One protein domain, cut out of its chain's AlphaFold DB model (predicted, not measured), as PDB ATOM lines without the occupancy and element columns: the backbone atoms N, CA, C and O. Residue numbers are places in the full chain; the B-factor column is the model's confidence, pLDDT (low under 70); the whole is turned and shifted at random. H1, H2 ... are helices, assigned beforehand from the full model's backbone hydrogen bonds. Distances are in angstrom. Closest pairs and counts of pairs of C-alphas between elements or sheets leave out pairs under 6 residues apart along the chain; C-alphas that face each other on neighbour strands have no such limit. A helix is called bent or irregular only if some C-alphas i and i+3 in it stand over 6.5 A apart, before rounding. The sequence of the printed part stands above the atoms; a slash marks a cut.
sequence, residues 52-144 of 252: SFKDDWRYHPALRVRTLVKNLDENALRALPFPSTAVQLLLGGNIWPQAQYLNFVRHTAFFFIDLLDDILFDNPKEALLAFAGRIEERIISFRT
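What this domain is: This is residues 52 to 144 of the 252 residues of an uncharacterized protein of Candidatus Uhrbacteria bacterium RIFCSPLOWO2_02_FULL_53_10 (UniProt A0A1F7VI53). The long helix H5 has H1 packed side by side along it, running opposite ways, while H4, the other long helix, crosses steeply to H5 and meets it with its last part alone. H3 fills the space between H1 and H4, short H2 packs by the first residues of H5, and residues 98 to 103, at the far end of H4, stick out. The printed part has 93 residues, with five named helices in the order H1, H2, H3, H4, H5 and no named strand; the class is all helix. It is compact, with a radius of gyration of the C-alphas of 13.0 A, and its C-alphas span 38 by 28 by 22 A.

Where its parts are: H5, the longest helix, has residues 124 to 144 and measures 30.2 A from C-alpha 124 at (-24.444, 29.323, 42.793) to C-alpha 144 at (-12.020, 21.540, 16.434). H1 has residues 61 to 71 and measures 15.5 A, beginning with C-alpha 61 at (-18.962, 17.102, 32.809). H2 has residues 74 to 78, 6.1 A, and H3 residues 84 to 91, 10.5 A. H4 has residues 99 to 116 and measures 27.5 A; it has a kink of 27 degrees near residue 110 and is irregular, with C-alphas 111 and 114 7.5 A apart.

How they stand to each other: H5 is the hub, touching three other helices. H1 touches it at a shallow tilt of 27 degrees, opposite ways; their closest C-alphas, of Ala 62 and Ala 132, are 4.3 A apart. Residues 124 to 125 alone of H5 touch H2, the closest C-alphas being those of Arg 78 and Pro 124, 6.5 A apart. H4 touches H5 with residues 112 to 116 alone, at a steep tilt of 65 degrees; the closest C-alphas are those of Phe 112 and Ile 135, 6.5 A apart. H3 and H4 form a helical hairpin at a steep tilt of 42 degrees, with the C-alphas of Leu 90 and Ala 109 closest at 5.7 A. H3 touches H1 at a steep tilt of 48 degrees, opposite ways, closest at the C-alphas of Pro 61 and Leu 90, 6.1 A. H1 and H4 are apart. In H1, H2, H3 and H5 every O i to N i+4 pair is within hydrogen-bond range; in H4 9 of 14 are.

The domain as a whole: The C-alphas of Asn 75 and Gln 100, the two farthest apart, are 38.7 A from each other. The printed part has no cut. The links H1 to H2 and H2 to H3 are tight, those from H3 to H4 and H4 to H5 short, and none is long. The mean pLDDT of the printed part is 78.6, and residues 92 to 110 are under 70.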
ATOM      1  N   SER A  52     -14.059  12.654  24.005       77.00
ATOM      2  CA  SER A  52     -15.166  11.939  23.370       77.00
ATOM      3  C   SER A  52     -16.153  11.411  24.415       77.00
ATOM      4  O   SER A  52     -16.306  10.209  24.629       77.00
ATOM      5  N   PHE A  53     -16.822  12.331  25.113       74.50
ATOM      6  CA  PHE A  53     -17.878  11.994  26.068       74.50
ATOM      7  C   PHE A  53     -19.139  11.516  25.342       74.50
ATOM      8  O   PHE A  53     -19.553  12.115  24.352       74.50
ATOM      9  N   LYS A  54     -19.789  10.477  25.879       72.88
ATOM     10  CA  LYS A  54     -21.188  10.183  25.540       72.88
ATOM     11  C   LYS A  54     -22.068  11.322  26.054       72.88
ATOM     12  O   LYS A  54     -21.801  11.825  27.147       72.88
ATOM     13  N   ASP A  55     -23.132  11.655  25.325       75.31
ATOM     14  CA  ASP A  55     -24.163  12.619  25.743       75.31
ATOM     15  C   ASP A  55     -25.041  12.045  26.869       75.31
ATOM     16  O   ASP A  55     -26.239  11.808  26.742       75.31
ATOM     17  N   ASP A  56     -24.399  11.773  27.999       77.69
ATOM     18  CA  ASP A  56     -24.958  11.205  29.214       77.69
ATOM     19  C   ASP A  56     -24.347  11.968  30.395       77.69
ATOM     20  O   ASP A  56     -23.127  12.140  30.493       77.69
ATOM     21  N   TRP A  57     -25.200  12.431  31.309       76.75
ATOM     22  CA  TRP A  57     -24.817  13.213  32.490       76.75
ATOM     23  C   TRP A  57     -23.796  12.497  33.397       76.75
ATOM     24  O   TRP A  57     -23.057  13.140  34.147       76.75
ATOM     25  N   ARG A  58     -23.711  11.162  33.328       71.00
ATOM     26  CA  ARG A  58     -22.716  10.362  34.052       71.00
ATOM     27  C   ARG A  58     -21.308  10.555  33.516       71.00
ATOM     28  O   ARG A  58     -20.370  10.461  34.307       71.00
ATOM     29  N   TYR A  59     -21.146  10.864  32.232       74.75
ATOM     30  CA  TYR A  59     -19.843  10.932  31.562       74.75
ATOM     31  C   TYR A  59     -19.475  12.349  31.121       74.75
ATOM     32  O   TYR A  59     -18.312  12.723  31.236       74.75
ATOM     33  N   HIS A  60     -20.445  13.157  30.693       82.62
ATOM     34  CA  HIS A  60     -20.197  14.507  30.201       82.62
ATOM     35  C   HIS A  60     -20.209  15.541  31.348       82.62
ATOM     36  O   HIS A  60     -21.263  15.776  31.950       82.62
ATOM     37  N   PRO A  61     -19.082  16.222  31.642       84.00
ATOM     38  CA  PRO A  61     -18.962  17.102  32.809       84.00
ATOM     39  C   PRO A  61     -19.932  18.294  32.779       84.00
ATOM     40  O   PRO A  61     -20.627  18.534  33.762       84.00
ATOM     41  N   ALA A  62     -20.067  18.990  31.643       89.81
ATOM     42  CA  ALA A  62     -21.028  20.092  31.527       89.81
ATOM     43  C   ALA A  62     -22.488  19.643  31.717       89.81
ATOM     44  O   ALA A  62     -23.214  20.241  32.512       89.81
ATOM     45  N   LEU A  63     -22.913  18.547  31.068       89.50
ATOM     46  CA  LEU A  63     -24.262  17.997  31.253       89.50
ATOM     47  C   LEU A  63     -24.525  17.607  32.707       89.50
ATOM     48  O   LEU A  63     -25.634  17.816  33.195       89.50
ATOM     49  N   ARG A  64     -23.524  17.084  33.424       87.12
ATOM     50  CA  ARG A  64     -23.628  16.769  34.856       87.12
ATOM     51  C   ARG A  64     -23.928  18.012  35.685       87.12
ATOM     52  O   ARG A  64     -24.867  18.002  36.477       87.12
ATOM     53  N   VAL A  65     -23.171  19.086  35.462       89.69
ATOM     54  CA  VAL A  65     -23.377  20.372  36.140       89.69
ATOM     55  C   VAL A  65     -24.769  20.928  35.827       89.69
ATOM     56  O   VAL A  65     -25.516  21.269  36.744       89.69
ATOM     57  N   ARG A  66     -25.178  20.929  34.550       92.62
ATOM     58  CA  ARG A  66     -26.526  21.358  34.129       92.62
ATOM     59  C   ARG A  66     -27.630  20.506  34.759       92.62
ATOM     60  O   ARG A  66     -28.661  21.032  35.167       92.62
ATOM     61  N   THR A  67     -27.411  19.199  34.873       91.06
ATOM     62  CA  THR A  67     -28.348  18.253  35.495       91.06
ATOM     63  C   THR A  67     -28.486  18.514  36.993       91.06
ATOM     64  O   THR A  67     -29.603  18.503  37.503       91.06
ATOM     65  N   LEU A  68     -27.387  18.803  37.697       89.25
ATOM     66  CA  LEU A  68     -27.425  19.185  39.110       89.25
ATOM     67  C   LEU A  68     -28.228  20.477  39.311       89.25
ATOM     68  O   LEU A  68     -29.153  20.501  40.118       89.25
ATOM     69  N   VAL A  69     -27.945  21.510  38.513       92.00
ATOM     70  CA  VAL A  69     -28.677  22.788  38.554       92.00
ATOM     71  C   VAL A  69     -30.169  22.618  38.241       92.00
ATOM     72  O   VAL A  69     -31.000  23.337  38.787       92.00
ATOM     73  N   LYS A  70     -30.523  21.686  37.350       93.56
ATOM     74  CA  LYS A  70     -31.916  21.417  36.971       93.56
ATOM     75  C   LYS A  70     -32.707  20.702  38.071       93.56
ATOM     76  O   LYS A  70     -33.903  20.944  38.189       93.56
ATOM     77  N   ASN A  71     -32.072  19.792  38.807       91.31
ATOM     78  CA  ASN A  71     -32.764  18.898  39.739       91.31
ATOM     79  C   ASN A  71     -32.782  19.395  41.188       91.31
ATOM     80  O   ASN A  71     -33.571  18.887  41.980       91.31
ATOM     81  N   LEU A  72     -31.919  20.345  41.546       91.00
ATOM     82  CA  LEU A  72     -31.896  20.941  42.879       91.00
ATOM     83  C   LEU A  72     -32.611  22.291  42.871       91.00
ATOM     84  O   LEU A  72     -32.440  23.094  41.953       91.00
ATOM     85  N   ASP A  73     -33.407  22.541  43.908       89.44
ATOM     86  CA  ASP A  73     -33.994  23.858  44.137       89.44
ATOM     87  C   ASP A  73     -32.948  24.864  44.650       89.44
ATOM     88  O   ASP A  73     -31.792  24.530  44.922       89.44
ATOM     89  N   GLU A  74     -33.346  26.131  44.759       86.06
ATOM     90  CA  GLU A  74     -32.434  27.204  45.157       86.06
ATOM     91  C   GLU A  74     -31.870  27.013  46.573       86.06
ATOM     92  O   GLU A  74     -30.697  27.305  46.808       86.06
ATOM     93  N   ASN A  75     -32.667  26.482  47.501       89.62
ATOM     94  CA  ASN A  75     -32.236  26.265  48.880       89.62
ATOM     95  C   ASN A  75     -31.209  25.131  48.957       89.62
ATOM     96  O   ASN A  75     -30.170  25.277  49.598       89.62
ATOM     97  N   ALA A  76     -31.473  24.024  48.259       91.00
ATOM     98  CA  ALA A  76     -30.565  22.894  48.153       91.00
ATOM     99  C   ALA A  76     -29.255  23.294  47.468       91.00
ATOM    100  O   ALA A  76     -28.187  22.912  47.938       91.00
ATOM    101  N   LEU A  77     -29.315  24.103  46.403       87.38
ATOM    102  CA  LEU A  77     -28.117  24.639  45.759       87.38
ATOM    103  C   LEU A  77     -27.327  25.524  46.724       87.38
ATOM    104  O   LEU A  77     -26.144  25.285  46.903       87.38
ATOM    105  N   ARG A  78     -27.952  26.492  47.402       87.00
ATOM    106  CA  ARG A  78     -27.255  27.374  48.361       87.00
ATOM    107  C   ARG A  78     -26.619  26.624  49.537       87.00
ATOM    108  O   ARG A  78     -25.656  27.123  50.108       87.00
ATOM    109  N   ALA A  79     -27.133  25.446  49.889       88.81
ATOM    110  CA  ALA A  79     -26.569  24.602  50.939       88.81
ATOM    111  C   ALA A  79     -25.303  23.831  50.509       88.81
ATOM    112  O   ALA A  79     -24.602  23.286  51.365       88.81
ATOM    113  N   LEU A  80     -24.997  23.757  49.210       85.62
ATOM    114  CA  LEU A  80     -23.797  23.081  48.719       85.62
ATOM    115  C   LEU A  80     -22.545  23.947  48.941       85.62
ATOM    116  O   LEU A  80     -22.569  25.154  48.689       85.62
ATOM    117  N   PRO A  81     -21.408  23.351  49.348       83.00
ATOM    118  CA  PRO A  81     -20.159  24.087  49.477       83.00
ATOM    119  C   PRO A  81     -19.584  24.386  48.086       83.00
ATOM    120  O   PRO A  81     -19.102  23.483  47.392       83.00
ATOM    121  N   PHE A  82     -19.606  25.650  47.666       81.69
ATOM    122  CA  PHE A  82     -18.932  26.123  46.450       81.69
ATOM    123  C   PHE A  82     -17.627  26.849  46.791       81.69
ATOM    124  O   PHE A  82     -17.569  27.509  47.826       81.69
ATOM    125  N   PRO A  83     -16.566  26.718  45.968       83.56
ATOM    126  CA  PRO A  83     -16.480  26.015  44.675       83.56
ATOM    127  C   PRO A  83     -16.230  24.495  44.770       83.56
ATOM    128  O   PRO A  83     -16.219  23.812  43.748       83.56
ATOM    129  N   SER A  84     -16.059  23.933  45.973       82.38
ATOM    130  CA  SER A  84     -15.708  22.512  46.184       82.38
ATOM    131  C   SER A  84     -16.625  21.530  45.441       82.38
ATOM    132  O   SER A  84     -16.152  20.577  44.823       82.38
ATOM    133  N   THR A  85     -17.929  21.799  45.415       82.50
ATOM    134  CA  THR A  85     -18.909  20.995  44.674       82.50
ATOM    135  C   THR A  85     -18.620  20.965  43.173       82.50
ATOM    136  O   THR A  85     -18.734  19.909  42.561       82.50
ATOM    137  N   ALA A  86     -18.200  22.076  42.564       82.50
ATOM    138  CA  ALA A  86     -17.851  22.108  41.144       82.50
ATOM    139  C   ALA A  86     -16.615  21.239  40.850       82.50
ATOM    140  O   ALA A  86     -16.609  20.477  39.884       82.50
ATOM    141  N   VAL A  87     -15.616  21.265  41.738       79.94
ATOM    142  CA  VAL A  87     -14.436  20.385  41.667       79.94
ATOM    143  C   VAL A  87     -14.835  18.916  41.811       79.94
ATOM    144  O   VAL A  87     -14.415  18.075  41.020       79.94
ATOM    145  N   GLN A  88     -15.699  18.600  42.774       77.81
ATOM    146  CA  GLN A  88     -16.240  17.250  42.938       77.81
ATOM    147  C   GLN A  88     -17.063  16.814  41.729       77.81
ATOM    148  O   GLN A  88     -17.029  15.648  41.366       77.81
ATOM    149  N   LEU A  89     -17.762  17.722  41.051       77.69
ATOM    150  CA  LEU A  89     -18.457  17.396  39.810       77.69
ATOM    151  C   LEU A  89     -17.487  17.113  38.665       77.69
ATOM    152  O   LEU A  89     -17.809  16.256  37.849       77.69
ATOM    153  N   LEU A  90     -16.318  17.757  38.597       76.62
ATOM    154  CA  LEU A  90     -15.269  17.383  37.640       76.62
ATOM    155  C   LEU A  90     -14.699  15.991  37.950       76.62
ATOM    156  O   LEU A  90     -14.597  15.152  37.057       76.62
ATOM    157  N   LEU A  91     -14.362  15.747  39.220       70.00
ATOM    158  CA  LEU A  91     -13.694  14.526  39.686       70.00
ATOM    159  C   LEU A  91     -14.632  13.313  39.796       70.00
ATOM    160  O   LEU A  91     -14.212  12.180  39.593       70.00
ATOM    161  N   GLY A  92     -15.898  13.554  40.127       58.97
ATOM    162  CA  GLY A  92     -16.893  12.572  40.562       58.97
ATOM    163  C   GLY A  92     -17.798  12.047  39.454       58.97
ATOM    164  O   GLY A  92     -18.890  11.549  39.726       58.97
ATOM    165  N   GLY A  93     -17.382  12.153  38.190       54.84
ATOM    166  CA  GLY A  93     -18.008  11.339  37.152       54.84
ATOM    167  C   GLY A  93     -17.860   9.861  37.483       54.84
ATOM    168  O   GLY A  93     -16.845   9.467  38.052       54.84
ATOM    169  N   ASN A  94     -18.831   9.030  37.090       43.66
ATOM    170  CA  ASN A  94     -18.716   7.562  37.133       43.66
ATOM    171  C   ASN A  94     -17.721   7.064  36.067       43.66
ATOM    172  O   ASN A  94     -18.015   6.234  35.211       43.66
ATOM    173  N   ILE A  95     -16.519   7.618  36.125       42.34
ATOM    174  CA  ILE A  95     -15.313   7.215  35.433       42.34
ATOM    175  C   ILE A  95     -14.409   6.610  36.523       42.34
ATOM    176  O   ILE A  95     -13.274   7.012  36.723       42.34
ATOM    177  N   TRP A  96     -14.931   5.673  37.318       39.12
ATOM    178  CA  TRP A  96     -14.150   4.968  38.340       39.12
ATOM    179  C   TRP A  96     -14.632   3.520  38.482       39.12
ATOM    180  O   TRP A  96     -15.842   3.305  38.476       39.12
ATOM    181  N   PRO A  97     -13.758   2.516  38.690       40.06
ATOM    182  CA  PRO A  97     -12.380   2.348  38.243       40.06
ATOM    183  C   PRO A  97     -12.244   1.033  37.443       40.06
ATOM    184  O   PRO A  97     -12.368  -0.062  37.985       40.06
ATOM    185  N   GLN A  98     -11.839   1.097  36.180       36.59
ATOM    186  CA  GLN A  98     -10.751   0.192  35.815       36.59
ATOM    187  C   GLN A  98      -9.494   0.996  36.126       36.59
ATOM    188  O   GLN A  98      -9.387   2.140  35.686       36.59
ATOM    189  N   ALA A  99      -8.584   0.457  36.941       40.84
ATOM    190  CA  ALA A  99      -7.389   1.162  37.428       40.84
ATOM    191  C   ALA A  99      -6.565   1.835  36.305       40.84
ATOM    192  O   ALA A  99      -5.833   2.790  36.544       40.84
ATOM    193  N   GLN A 100      -6.761   1.370  35.073       45.75
ATOM    194  CA  GLN A 100      -6.181   1.851  33.827       45.75
ATOM    195  C   GLN A 100      -6.611   3.290  33.454       45.75
ATOM    196  O   GLN A 100      -5.845   3.999  32.813       45.75
ATOM    197  N   TYR A 101      -7.782   3.770  33.903       49.03
ATOM    198  CA  TYR A 101      -8.339   5.090  33.536       49.03
ATOM    199  C   TYR A 101      -8.302   6.134  34.665       49.03
ATOM    200  O   TYR A 101      -8.806   7.244  34.512       49.03
ATOM    201  N   LEU A 102      -7.675   5.830  35.804       48.12
ATOM    202  CA  LEU A 102      -7.466   6.804  36.890       48.12
ATOM    203  C   LEU A 102      -6.661   8.026  36.422       48.12
ATOM    204  O   LEU A 102      -6.923   9.153  36.845       48.12
ATOM    205  N   ASN A 103      -5.711   7.805  35.512       47.78
ATOM    206  CA  ASN A 103      -4.964   8.880  34.873       47.78
ATOM    207  C   ASN A 103      -5.887   9.745  34.010       47.78
ATOM    208  O   ASN A 103      -5.778  10.964  34.060       47.78
ATOM    209  N   PHE A 104      -6.843   9.154  33.291       54.38
ATOM    210  CA  PHE A 104      -7.802   9.891  32.466       54.38
ATOM    211  C   PHE A 104      -8.638  10.885  33.292       54.38
ATOM    212  O   PHE A 104      -8.655  12.066  32.959       54.38
ATOM    213  N   VAL A 105      -9.200  10.459  34.435       55.97
ATOM    214  CA  VAL A 105      -9.961  11.345  35.347       55.97
ATOM    215  C   VAL A 105      -9.123  12.530  35.823       55.97
ATOM    216  O   VAL A 105      -9.596  13.668  35.819       55.97
ATOM    217  N   ARG A 106      -7.861  12.275  36.191       58.19
ATOM    218  CA  ARG A 106      -6.925  13.316  36.635       58.19
ATOM    219  C   ARG A 106      -6.635  14.315  35.517       58.19
ATOM    220  O   ARG A 106      -6.737  15.511  35.769       58.19
ATOM    221  N   HIS A 107      -6.363  13.856  34.292       61.62
ATOM    222  CA  HIS A 107      -6.156  14.745  33.145       61.62
ATOM    223  C   HIS A 107      -7.401  15.594  32.858       61.62
ATOM    224  O   HIS A 107      -7.274  16.803  32.725       61.62
ATOM    225  N   THR A 108      -8.612  15.027  32.866       65.88
ATOM    226  CA  THR A 108      -9.838  15.831  32.682       65.88
ATOM    227  C   THR A 108     -10.063  16.857  33.788       65.88
ATOM    228  O   THR A 108     -10.540  17.951  33.504       65.88
ATOM    229  N   ALA A 109      -9.710  16.556  35.039       67.50
ATOM    230  CA  ALA A 109      -9.818  17.539  36.111       67.50
ATOM    231  C   ALA A 109      -8.835  18.696  35.899       67.50
ATOM    232  O   ALA A 109      -9.257  19.848  35.897       67.50
ATOM    233  N   PHE A 110      -7.561  18.397  35.617       68.56
ATOM    234  CA  PHE A 110      -6.573  19.418  35.252       68.56
ATOM    235  C   PHE A 110      -7.017  20.248  34.041       68.56
ATOM    236  O   PHE A 110      -6.737  21.438  33.979       68.56
ATOM    237  N   PHE A 111      -7.717  19.631  33.092       78.44
ATOM    238  CA  PHE A 111      -8.146  20.268  31.852       78.44
ATOM    239  C   PHE A 111      -9.281  21.282  32.021       78.44
ATOM    240  O   PHE A 111      -9.467  22.129  31.150       78.44
ATOM    241  N   PHE A 112     -10.062  21.201  33.099       81.75
ATOM    242  CA  PHE A 112     -11.225  22.072  33.313       81.75
ATOM    243  C   PHE A 112     -11.143  22.921  34.582       81.75
ATOM    244  O   PHE A 112     -11.953  23.831  34.735       81.75
ATOM    245  N   ILE A 113     -10.237  22.619  35.512       78.69
ATOM    246  CA  ILE A 113     -10.244  23.234  36.845       78.69
ATOM    247  C   ILE A 113      -9.969  24.744  36.809       78.69
ATOM    248  O   ILE A 113     -10.623  25.480  37.537       78.69
ATOM    249  N   ASP A 114      -9.111  25.223  35.909       79.75
ATOM    250  CA  ASP A 114      -8.832  26.656  35.700       79.75
ATOM    251  C   ASP A 114     -10.047  27.440  35.181       79.75
ATOM    252  O   ASP A 114     -10.126  28.653  35.351       79.75
ATOM    253  N   LEU A 115     -11.052  26.772  34.605       86.88
ATOM    254  CA  LEU A 115     -12.289  27.451  34.199       86.88
ATOM    255  C   LEU A 115     -13.082  28.003  35.390       86.88
ATOM    256  O   LEU A 115     -13.995  28.806  35.170       86.88
ATOM    257  N   LEU A 116     -12.756  27.572  36.616       84.38
ATOM    258  CA  LEU A 116     -13.366  28.029  37.864       84.38
ATOM    259  C   LEU A 116     -12.754  29.323  38.410       84.38
ATOM    260  O   LEU A 116     -13.453  30.012  39.149       84.38
ATOM    261  N   ASP A 117     -11.500  29.645  38.072       78.81
ATOM    262  CA  ASP A 117     -10.707  30.660  38.789       78.81
ATOM    263  C   ASP A 117     -11.350  32.060  38.742       78.81
ATOM    264  O   ASP A 117     -11.328  32.787  39.732       78.81
ATOM    265  N   ASP A 118     -12.029  32.391  37.637       77.94
ATOM    266  CA  ASP A 118     -12.705  33.682  37.425       77.94
ATOM    267  C   ASP A 118     -14.242  33.601  37.530       77.94
ATOM    268  O   ASP A 118     -14.963  34.388  36.905       77.94
ATOM    269  N   ILE A 119     -14.789  32.598  38.223       85.06
ATOM    270  CA  ILE A 119     -16.238  32.489  38.456       85.06
ATOM    271  C   ILE A 119     -16.572  33.009  39.852       85.06
ATOM    272  O   ILE A 119     -16.126  32.465  40.859       85.06
ATOM    273  N   LEU A 120     -17.429  34.030  39.912       84.50
ATOM    274  CA  LEU A 120     -18.025  34.490  41.164       84.50
ATOM    275  C   LEU A 120     -19.180  33.559  41.551       84.50
ATOM    276  O   LEU A 120     -20.130  33.385  40.788       84.50
ATOM    277  N   PHE A 121     -19.107  32.964  42.741       82.38
ATOM    278  CA  PHE A 121     -20.094  31.996  43.245       82.38
ATOM    279  C   PHE A 121     -21.210  32.630  44.094       82.38
ATOM    280  O   PHE A 121     -21.899  31.924  44.831       82.38
ATOM    281  N   ASP A 122     -21.431  33.941  43.969       85.12
ATOM    282  CA  ASP A 122     -22.456  34.684  44.722       85.12
ATOM    283  C   ASP A 122     -23.879  34.192  44.412       85.12
ATOM    284  O   ASP A 122     -24.735  34.087  45.297       85.12
ATOM    285  N   ASN A 123     -24.115  33.834  43.147       88.25
ATOM    286  CA  ASN A 123     -25.281  33.084  42.707       88.25
ATOM    287  C   ASN A 123     -24.833  31.689  42.247       88.25
ATOM    288  O   ASN A 123     -24.412  31.526  41.099       88.25
ATOM    289  N   PRO A 124     -24.944  30.658  43.106       86.81
ATOM    290  CA  PRO A 124     -24.444  29.323  42.793       86.81
ATOM    291  C   PRO A 124     -25.010  28.722  41.507       86.81
ATOM    292  O   PRO A 124     -24.315  28.003  40.789       86.81
ATOM    293  N   LYS A 125     -26.273  29.026  41.196       90.06
ATOM    294  CA  LYS A 125     -26.943  28.526  39.997       90.06
ATOM    295  C   LYS A 125     -26.328  29.115  38.732       90.06
ATOM    296  O   LYS A 125     -25.981  28.371  37.818       90.06
ATOM    297  N   GLU A 126     -26.196  30.436  38.682       91.81
ATOM    298  CA  GLU A 126     -25.591  31.133  37.543       91.81
ATOM    299  C   GLU A 126     -24.113  30.774  37.401       91.81
ATOM    300  O   GLU A 126     -23.671  30.465  36.297       91.81
ATOM    301  N   ALA A 127     -23.383  30.699  38.516       91.12
ATOM    302  CA  ALA A 127     -21.983  30.294  38.552       91.12
ATOM    303  C   ALA A 127     -21.769  28.888  37.965       91.12
ATOM    304  O   ALA A 127     -20.914  28.691  37.102       91.12
ATOM    305  N   LEU A 128     -22.583  27.907  38.372       91.12
ATOM    306  CA  LEU A 128     -22.519  26.547  37.833       91.12
ATOM    307  C   LEU A 128     -22.901  26.480  36.350       91.12
ATOM    308  O   LEU A 128     -22.282  25.737  35.590       91.12
ATOM    309  N   LEU A 129     -23.902  27.244  35.911       93.56
ATOM    310  CA  LEU A 129     -24.273  27.292  34.495       93.56
ATOM    311  C   LEU A 129     -23.190  27.956  33.638       93.56
ATOM    312  O   LEU A 129     -22.904  27.457  32.550       93.56
ATOM    313  N   ALA A 130     -22.566  29.026  34.134       93.75
ATOM    314  CA  ALA A 130     -21.423  29.668  33.493       93.75
ATOM    315  C   ALA A 130     -20.239  28.697  33.396       93.75
ATOM    316  O   ALA A 130     -19.653  28.541  32.326       93.75
ATOM    317  N   PHE A 131     -19.943  27.972  34.477       92.00
ATOM    318  CA  PHE A 131     -18.918  26.932  34.486       92.00
ATOM    319  C   PHE A 131     -19.196  25.830  33.455       92.00
ATOM    320  O   PHE A 131     -18.313  25.471  32.678       92.00
ATOM    321  N   ALA A 132     -20.435  25.331  33.388       92.62
ATOM    322  CA  ALA A 132     -20.839  24.340  32.392       92.62
ATOM    323  C   ALA A 132     -20.676  24.854  30.952       92.62
ATOM    324  O   ALA A 132     -20.206  24.107  30.095       92.62
ATOM    325  N   GLY A 133     -21.021  26.121  30.698       94.06
ATOM    326  CA  GLY A 133     -20.808  26.771  29.401       94.06
ATOM    327  C   GLY A 133     -19.329  26.828  29.016       94.06
ATOM    328  O   GLY A 133     -18.964  26.372  27.937       94.06
ATOM    329  N   ARG A 134     -18.461  27.266  29.936       92.50
ATOM    330  CA  ARG A 134     -17.004  27.300  29.716       92.50
ATOM    331  C   ARG A 134     -16.420  25.912  29.415       92.50
ATOM    332  O   ARG A 134     -15.537  25.781  28.569       92.50
ATOM    333  N   ILE A 135     -16.912  24.864  30.087       90.25
ATOM    334  CA  ILE A 135     -16.513  23.476  29.805       90.25
ATOM    335  C   ILE A 135     -16.888  23.092  28.366       90.25
ATOM    336  O   ILE A 135     -16.057  22.532  27.652       90.25
ATOM    337  N   GLU A 136     -18.121  23.376  27.935       91.25
ATOM    338  CA  GLU A 136     -18.584  23.083  26.570       91.25
ATOM    339  C   GLU A 136     -17.759  23.825  25.518       91.25
ATOM    340  O   GLU A 136     -17.284  23.203  24.569       91.25
ATOM    341  N   GLU A 137     -17.514  25.120  25.715       91.56
ATOM    342  CA  GLU A 137     -16.676  25.933  24.828       91.56
ATOM    343  C   GLU A 137     -15.263  25.352  24.693       91.56
ATOM    344  O   GLU A 137     -14.749  25.204  23.580       91.56
ATOM    345  N   ARG A 138     -14.647  24.939  25.810       89.06
ATOM    346  CA  ARG A 138     -13.321  24.309  25.793       89.06
ATOM    347  C   ARG A 138     -13.326  22.959  25.075       89.06
ATOM    348  O   ARG A 138     -12.414  22.694  24.293       89.06
ATOM    349  N   ILE A 139     -14.345  22.124  25.295       88.50
ATOM    350  CA  ILE A 139     -14.504  20.848  24.578       88.50
ATOM    351  C   ILE A 139     -14.621  21.094  23.070       88.50
ATOM    352  O   ILE A 139     -13.940  20.428  22.293       88.50
ATOM    353  N   ILE A 140     -15.451  22.053  22.649       90.69
ATOM    354  CA  ILE A 140     -15.643  22.399  21.233       90.69
ATOM    355  C   ILE A 140     -14.335  22.902  20.617       90.69
ATOM    356  O   ILE A 140     -13.953  22.447  19.535       90.69
ATOM    357  N   SER A 141     -13.626  23.791  21.315       90.62
ATOM    358  CA  SER A 141     -12.331  24.322  20.878       90.62
ATOM    359  C   SER A 141     -11.318  23.199  20.634       90.62
ATOM    360  O   SER A 141     -10.768  23.080  19.537       90.62
ATOM    361  N   PHE A 142     -11.146  22.292  21.600       89.50
ATOM    362  CA  PHE A 142     -10.200  21.187  21.452       89.50
ATOM    363  C   PHE A 142     -10.635  20.157  20.411       89.50
ATOM    364  O   PHE A 142      -9.793  19.694  19.652       89.50
ATOM    365  N   ARG A 143     -11.927  19.824  20.306       90.44
ATOM    366  CA  ARG A 143     -12.426  18.940  19.235       90.44
ATOM    367  C   ARG A 143     -12.144  19.522  17.849       90.44
ATOM    368  O   ARG A 143     -11.706  18.798  16.962       90.44
ATOM    369  N   THR A 144     -12.334  20.830  17.684       92.19
ATOM    370  CA  THR A 144     -12.020  21.540  16.434       92.19
ATOM    371  C   THR A 144     -10.519  21.510  16.144       92.19
ATOM    372  O   THR A 144     -10.105  21.236  15.016       92.19
TER     373      THR A 144